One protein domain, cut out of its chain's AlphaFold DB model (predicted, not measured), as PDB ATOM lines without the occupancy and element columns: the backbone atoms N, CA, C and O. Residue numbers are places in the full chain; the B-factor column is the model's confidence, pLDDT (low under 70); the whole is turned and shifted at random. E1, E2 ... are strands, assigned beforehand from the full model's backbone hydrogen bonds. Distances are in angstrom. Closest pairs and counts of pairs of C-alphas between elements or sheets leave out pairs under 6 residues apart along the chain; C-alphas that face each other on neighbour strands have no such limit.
ATOM      1  N   THR A  11       7.584  37.104 -24.712       93.56
ATOM      2  CA  THR A  11       6.962  36.729 -25.981       93.56
ATOM      3  C   THR A  11       7.185  35.238 -26.239       93.56
ATOM      4  O   THR A  11       8.326  34.806 -26.405       93.56
ATOM      5  N   PRO A  12       6.129  34.408 -26.279       93.50
ATOM      6  CA  PRO A  12       6.279  32.996 -26.604       93.50
ATOM      7  C   PRO A  12       6.592  32.807 -28.094       93.50
ATOM      8  O   PRO A  12       6.011  33.478 -28.946       93.50
ATOM      9  N   THR A  13       7.441  31.833 -28.425       94.56
ATOM     10  CA  THR A  13       7.712  31.445 -29.822       94.56
ATOM     11  C   THR A  13       6.467  30.851 -30.486       94.56
ATOM     12  O   THR A  13       6.237  31.050 -31.676       94.56
ATOM     13  N   SER A  14       5.640  30.138 -29.716       94.62
ATOM     14  CA  SER A  14       4.314  29.681 -30.136       94.62
ATOM     15  C   SER A  14       3.325  29.811 -28.983       94.62
ATOM     16  O   SER A  14       3.632  29.447 -27.849       94.62
ATOM     17  N   THR A  15       2.114  30.283 -29.276       93.38
ATOM     18  CA  THR A  15       1.033  30.405 -28.287       93.38
ATOM     19  C   THR A  15       0.426  29.058 -27.906       93.38
ATOM     20  O   THR A  15      -0.217  28.935 -26.866       93.38
ATOM     21  N   THR A  16       0.586  28.033 -28.746       94.25
ATOM     22  CA  THR A  16       0.071  26.685 -28.495       94.25
ATOM     23  C   THR A  16       0.976  25.650 -29.153       94.25
ATOM     24  O   THR A  16       1.421  25.818 -30.288       94.25
ATOM     25  N   VAL A  17       1.245  24.560 -28.435       94.81
ATOM     26  CA  VAL A  17       1.991  23.406 -28.941       94.81
ATOM     27  C   VAL A  17       1.152  22.158 -28.697       94.81
ATOM     28  O   VAL A  17       0.662  21.944 -27.588       94.81
ATOM     29  N   HIS A  18       0.975  21.345 -29.735       94.94
ATOM     30  CA  HIS A  18       0.256  20.076 -29.659       94.94
ATOM     31  C   HIS A  18       1.249  18.918 -29.728       94.94
ATOM     32  O   HIS A  18       2.164  18.928 -30.547       94.94
ATOM     33  N   ALA A  19       1.045  17.909 -28.888       94.88
ATOM     34  CA  ALA A  19       1.823  16.681 -28.896       94.88
ATOM     35  C   ALA A  19       0.932  15.497 -28.516       94.88
ATOM     36  O   ALA A  19      -0.115  15.667 -27.889       94.88
ATOM     37  N   LEU A  20       1.358  14.300 -28.912       97.06
ATOM     38  CA  LEU A  20       0.760  13.057 -28.441       97.06
ATOM     39  C   LEU A  20       1.207  12.782 -27.003       97.06
ATOM     40  O   LEU A  20       2.286  13.204 -26.585       97.06
ATOM     41  N   GLU A  21       0.380  12.064 -26.249       94.75
ATOM     42  CA  GLU A  21       0.732  11.643 -24.895       94.75
ATOM     43  C   GLU A  21       2.044  10.841 -24.895       94.75
ATOM     44  O   GLU A  21       2.276  10.000 -25.761       94.75
ATOM     45  N   GLY A  22       2.917  11.128 -23.927       93.62
ATOM     46  CA  GLY A  22       4.239  10.508 -23.809       93.62
ATOM     47  C   GLY A  22       5.345  11.199 -24.612       93.62
ATOM     48  O   GLY A  22       6.517  10.977 -24.315       93.62
ATOM     49  N   ASN A  23       5.009  12.077 -25.563       95.56
ATOM     50  CA  ASN A  23       6.008  12.873 -26.272       95.56
ATOM     51  C   ASN A  23       6.459  14.080 -25.440       95.56
ATOM     52  O   ASN A  23       5.683  14.680 -24.694       95.56
ATOM     53  N   ASN A  24       7.714  14.481 -25.635       94.06
ATOM     54  CA  ASN A  24       8.240  15.706 -25.047       94.06
ATOM     55  C   ASN A  24       7.671  16.939 -25.758       94.06
ATOM     56  O   ASN A  24       7.488  16.946 -26.976       94.06
ATOM     57  N   VAL A  25       7.444  18.000 -24.984       94.19
ATOM     58  CA  VAL A  25       7.031  19.317 -25.478       94.19
ATOM     59  C   VAL A  25       8.081  20.333 -25.065       94.19
ATOM     60  O   VAL A  25       8.455  20.391 -23.895       94.19
ATOM     61  N   THR A  26       8.506  21.161 -26.015       95.25
ATOM     62  CA  THR A  26       9.380  22.307 -25.756       95.25
ATOM     63  C   THR A  26       8.556  23.584 -25.855       95.25
ATOM     64  O   THR A  26       7.945  23.854 -26.888       95.25
ATOM     65  N   LEU A  27       8.529  24.356 -24.768       94.38
ATOM     66  CA  LEU A  27       7.971  25.705 -24.739       94.38
ATOM     67  C   LEU A  27       9.133  26.694 -24.715       94.38
ATOM     68  O   LEU A  27      10.006  26.592 -23.856       94.38
ATOM     69  N   SER A  28       9.125  27.644 -25.642       94.00
ATOM     70  CA  SER A  28      10.179  28.646 -25.789       94.00
ATOM     71  C   SER A  28       9.570  30.039 -25.717       94.00
ATOM     72  O   SER A  28       8.509  30.281 -26.297       94.00
ATOM     73  N   CYS A  29      10.248  30.942 -25.013       92.00
ATOM     74  CA  CYS A  29       9.873  32.344 -24.896       92.00
ATOM     75  C   CYS A  29      11.128  33.209 -25.002       92.00
ATOM     76  O   CYS A  29      12.157  32.871 -24.418       92.00
ATOM     77  N   SER A  30      11.027  34.338 -25.692       92.62
ATOM     78  CA  SER A  30      11.967  35.445 -25.554       92.62
ATOM     79  C   SER A  30      11.442  36.429 -24.513       92.62
ATOM     80  O   SER A  30      10.243  36.486 -24.240       92.62
ATOM     81  N   TYR A  31      12.333  37.201 -23.906       90.56
ATOM     82  CA  TYR A  31      11.949  38.292 -23.021       90.56
ATOM     83  C   TYR A  31      12.828  39.512 -23.264       90.56
ATOM     84  O   TYR A  31      13.952  39.392 -23.755       90.56
ATOM     85  N   SER A  32      12.294  40.691 -22.965       89.81
ATOM     86  CA  SER A  32      13.012  41.959 -23.074       89.81
ATOM     87  C   SER A  32      13.385  42.520 -21.700       89.81
ATOM     88  O   SER A  32      12.751  42.228 -20.685       89.81
ATOM     89  N   GLY A  33      14.421  43.360 -21.681       86.19
ATOM     90  CA  GLY A  33      14.943  43.973 -20.462       86.19
ATOM     91  C   GLY A  33      15.883  43.055 -19.680       86.19
ATOM     92  O   GLY A  33      16.357  42.046 -20.190       86.19
ATOM     93  N   TYR A  34      16.174  43.448 -18.440       86.38
ATOM     94  CA  TYR A  34      17.003  42.675 -17.518       86.38
ATOM     95  C   TYR A  34      16.109  41.920 -16.539       86.38
ATOM     96  O   TYR A  34      15.292  42.547 -15.853       86.38
ATOM     97  N   ALA A  35      16.288  40.607 -16.427       88.31
ATOM     98  CA  ALA A  35      15.729  39.829 -15.337       88.31
ATOM     99  C   ALA A  35      16.855  39.292 -14.432       88.31
ATOM    100  O   ALA A  35      18.031  39.215 -14.773       88.31
ATOM    101  N   ASN A  36      16.506  39.026 -13.175       92.31
ATOM    102  CA  ASN A  36      17.421  38.353 -12.245       92.31
ATOM    103  C   ASN A  36      17.202  36.837 -12.287       92.31
ATOM    104  O   ASN A  36      18.101  36.043 -12.003       92.31
ATOM    105  N   ASN A  37      15.968  36.435 -12.583       92.88
ATOM    106  CA  ASN A  37      15.552  35.054 -12.716       92.88
ATOM    107  C   ASN A  37      14.310  34.949 -13.602       92.88
ATOM    108  O   ASN A  37      13.515  35.886 -13.683       92.88
ATOM    109  N   ILE A  38      14.135  33.773 -14.195       93.44
ATOM    110  CA  ILE A  38      12.971  33.390 -14.991       93.44
ATOM    111  C   ILE A  38      12.254  32.252 -14.271       93.44
ATOM    112  O   ILE A  38      12.890  31.279 -13.874       93.44
ATOM    113  N   GLN A  39      10.937  32.361 -14.094       94.88
ATOM    114  CA  GLN A  39      10.142  31.402 -13.324       94.88
ATOM    115  C   GLN A  39       9.079  30.745 -14.200       94.88
ATOM    116  O   GLN A  39       8.364  31.423 -14.936       94.88
ATOM    117  N   TRP A  40       8.951  29.427 -14.084       95.12
ATOM    118  CA  TRP A  40       7.993  28.628 -14.837       95.12
ATOM    119  C   TRP A  40       6.883  28.110 -13.931       95.12
ATOM    120  O   TRP A  40       7.132  27.523 -12.873       95.12
ATOM    121  N   TYR A  41       5.649  28.287 -14.396       95.75
ATOM    122  CA  TYR A  41       4.437  27.851 -13.716       95.75
ATOM    123  C   TYR A  41       3.570  26.997 -14.639       95.75
ATOM    124  O   TYR A  41       3.547  27.201 -15.852       95.75
ATOM    125  N   ARG A  42       2.805  26.071 -14.056       94.88
ATOM    126  CA  ARG A  42       1.743  25.317 -14.738       94.88
ATOM    127  C   ARG A  42       0.395  25.658 -14.127       94.88
ATOM    128  O   ARG A  42       0.273  25.753 -12.912       94.88
ATOM    129  N   GLN A  43      -0.635  25.764 -14.956       96.00
ATOM    130  CA  GLN A  43      -2.001  25.951 -14.488       96.00
ATOM    131  C   GLN A  43      -2.951  25.033 -15.258       96.00
ATOM    132  O   GLN A  43      -3.054  25.114 -16.479       96.00
ATOM    133  N   TYR A  44      -3.660  24.166 -14.539       94.75
ATOM    134  CA  TYR A  44      -4.805  23.446 -15.094       94.75
ATOM    135  C   TYR A  44      -6.043  24.356 -15.136       94.75
ATOM    136  O   TYR A  44      -6.125  25.303 -14.347       94.75
ATOM    137  N   PRO A  45      -7.033  24.088 -16.010       97.06
ATOM    138  CA  PRO A  45      -8.250  24.891 -16.072       97.06
ATOM    139  C   PRO A  45      -8.896  25.074 -14.692       97.06
ATOM    140  O   PRO A  45      -9.238  24.097 -14.027       97.06
ATOM    141  N   ARG A  46      -9.089  26.338 -14.283       95.75
ATOM    142  CA  ARG A  46      -9.646  26.765 -12.977       95.75
ATOM    143  C   ARG A  46      -8.800  26.437 -11.736       95.75
ATOM    144  O   ARG A  46      -9.273  26.642 -10.622       95.75
ATOM    145  N   SER A  47      -7.560  25.987 -11.897       97.00
ATOM    146  CA  SER A  47      -6.620  25.803 -10.785       97.00
ATOM    147  C   SER A  47      -5.800  27.067 -10.527       97.00
ATOM    148  O   SER A  47      -5.750  27.974 -11.357       97.00
ATOM    149  N   LYS A  48      -5.117  27.135  -9.381       96.38
ATOM    150  CA  LYS A  48      -4.079  28.150  -9.143       96.38
ATOM    151  C   LYS A  48      -2.808  27.831  -9.952       96.38
ATOM    152  O   LYS A  48      -2.584  26.657 -10.246       96.38
ATOM    153  N   PRO A  49      -1.964  28.826 -10.273       97.00
ATOM    154  CA  PRO A  49      -0.626  28.569 -10.792       97.00
ATOM    155  C   PRO A  49       0.204  27.725  -9.817       97.00
ATOM    156  O   PRO A  49       0.274  28.012  -8.619       97.00
ATOM    157  N   GLU A  50       0.838  26.686 -10.341       96.81
ATOM    158  CA  GLU A  50       1.750  25.795  -9.630       96.81
ATOM    159  C   GLU A  50       3.177  26.110 -10.067       96.81
ATOM    160  O   GLU A  50       3.492  26.041 -11.254       96.81
ATOM    161  N   PHE A  51       4.035  26.470  -9.114       96.75
ATOM    162  CA  PHE A  51       5.452  26.693  -9.382       96.75
ATOM    163  C   PHE A  51       6.120  25.382  -9.804       96.75
ATOM    164  O   PHE A  51       5.947  24.363  -9.134       96.75
ATOM    165  N   LEU A  52       6.889  25.412 -10.894       96.81
ATOM    166  CA  LEU A  52       7.654  24.260 -11.379       96.81
ATOM    167  C   LEU A  52       9.143  24.418 -11.083       96.81
ATOM    168  O   LEU A  52       9.760  23.529 -10.492       96.81
ATOM    169  N   LEU A  53       9.724  25.533 -11.528       97.25
ATOM    170  CA  LEU A  53      11.143  25.840 -11.390       97.25
ATOM    171  C   LEU A  53      11.416  27.326 -11.630       97.25
ATOM    172  O   LEU A  53      10.604  28.031 -12.231       97.25
ATOM    173  N   LEU A  54      12.594  27.775 -11.210       95.94
ATOM    174  CA  LEU A  54      13.189  29.041 -11.621       95.94
ATOM    175  C   LEU A  54      14.606  28.827 -12.147       95.94
ATOM    176  O   LEU A  54      15.266  27.855 -11.776       95.94
ATOM    177  N   ILE A  55      15.063  29.752 -12.982       95.94
ATOM    178  CA  ILE A  55      16.415  29.808 -13.535       95.94
ATOM    179  C   ILE A  55      17.016  31.155 -13.150       95.94
ATOM    180  O   ILE A  55      16.405  32.186 -13.422       95.94
ATOM    181  N   LEU A  56      18.190  31.165 -12.520       95.50
ATOM    182  CA  LEU A  56      18.944  32.397 -12.273       95.50
ATOM    183  C   LEU A  56      19.612  32.849 -13.573       95.50
ATOM    184  O   LEU A  56      20.406  32.101 -14.134       95.50
ATOM    185  N   GLU A  57      19.325  34.063 -14.037       91.44
ATOM    186  CA  GLU A  57      19.789  34.535 -15.352       91.44
ATOM    187  C   GLU A  57      21.315  34.662 -15.410       91.44
ATOM    188  O   GLU A  57      21.946  34.189 -16.349       91.44
ATOM    189  N   GLY A  58      21.931  35.187 -14.346       91.06
ATOM    190  CA  GLY A  58      23.383  35.379 -14.294       91.06
ATOM    191  C   GLY A  58      24.213  34.090 -14.235       91.06
ATOM    192  O   GLY A  58      25.408  34.138 -14.510       91.06
ATOM    193  N   THR A  59      23.624  32.947 -13.861       94.25
ATOM    194  CA  THR A  59      24.366  31.680 -13.685       94.25
ATOM    195  C   THR A  59      23.772  30.490 -14.434       94.25
ATOM    196  O   THR A  59      24.374  29.418 -14.434       94.25
ATOM    197  N   GLY A  60      22.569  30.614 -14.999       93.44
ATOM    198  CA  GLY A  60      21.806  29.502 -15.572       93.44
ATOM    199  C   GLY A  60      21.378  28.438 -14.551       93.44
ATOM    200  O   GLY A  60      20.914  27.365 -14.932       93.44
ATOM    201  N   THR A  61      21.548  28.684 -13.248       95.75
ATOM    202  CA  THR A  61      21.244  27.686 -12.211       95.75
ATOM    203  C   THR A  61      19.741  27.476 -12.083       95.75
ATOM    204  O   THR A  61      18.996  28.438 -11.899       95.75
ATOM    205  N   VAL A  62      19.309  26.213 -12.115       96.56
ATOM    206  CA  VAL A  62      17.898  25.829 -11.997       96.56
ATOM    207  C   VAL A  62      17.569  25.407 -10.568       96.56
ATOM    208  O   VAL A  62      18.163  24.467 -10.037       96.56
ATOM    209  N   GLN A  63      16.563  26.041  -9.971       96.12
ATOM    210  CA  GLN A  63      15.967  25.621  -8.704       96.12
ATOM    211  C   GLN A  63      14.554  25.088  -8.958       96.12
ATOM    212  O   GLN A  63      13.694  25.798  -9.473       96.12
ATOM    213  N   LYS A  64      14.314  23.825  -8.594       96.75
ATOM    214  CA  LYS A  64      13.023  23.148  -8.792       96.75
ATOM    215  C   LYS A  64      12.069  23.378  -7.617       96.75
ATOM    216  O   LYS A  64      12.493  23.706  -6.509       96.75
ATOM    217  N   ALA A  65      10.780  23.164  -7.862       96.81
ATOM    218  CA  ALA A  65       9.749  23.138  -6.834       96.81
ATOM    219  C   ALA A  65      10.027  22.083  -5.751       96.81
ATOM    220  O   ALA A  65      10.783  21.131  -5.951       96.81
TER     221      ALA A  65
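What this domain is: This is residues 11 to 65 of the 77 residues of the protein "Ig-like domain-containing protein" of Anguilla anguilla (UniProt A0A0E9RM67). With little regular structure, the printed part is an open, two-part shape: residues 11 to 28 fold back as a long loop into E1, and residues 32 to 36 lead across to a small antiparallel sheet. Residues 18 to 24 stick out at the loop's far end. The 55 printed residues are all strand by class, with 19 in E1, E2, E3 and E4; they are loose, radius of gyration of the C-alphas 13.1 A, spanning 35 by 23 by 22 A.

How they stand to each other: E1, residues 29 to 31, pairs with no named strand; residues 11 to 12 pair antiparallel with 29 to 30. E2, residues 37 to 42, and E3, residues 50 to 56, form an antiparallel hairpin at 161 degrees, with N 40 and O 53 2.8 A apart. E3 and E4, residues 62 to 64, form another at 160 degrees, N 54 and O 63 2.9 A apart. E2, E3 and E4 make a meander, each strand the antiparallel neighbour of the one before. E1 is apart from E2, E3 and E4.

Where its parts are: E1 begins at C-alpha 29 (9.873, 32.344, -24.896) and spans 6.6 A, E2 17.0 A, E3 18.6 A; E4 spans 6.4 A, ending at C-alpha 64 (13.023, 23.148, -8.792).

The domain as a whole: The C-alphas farthest apart, Glu 21 and Tyr 34, are 35.8 A apart. The printed part has no cut, the links between strands are tight or short, and no printed residue is under 70 in pLDDT.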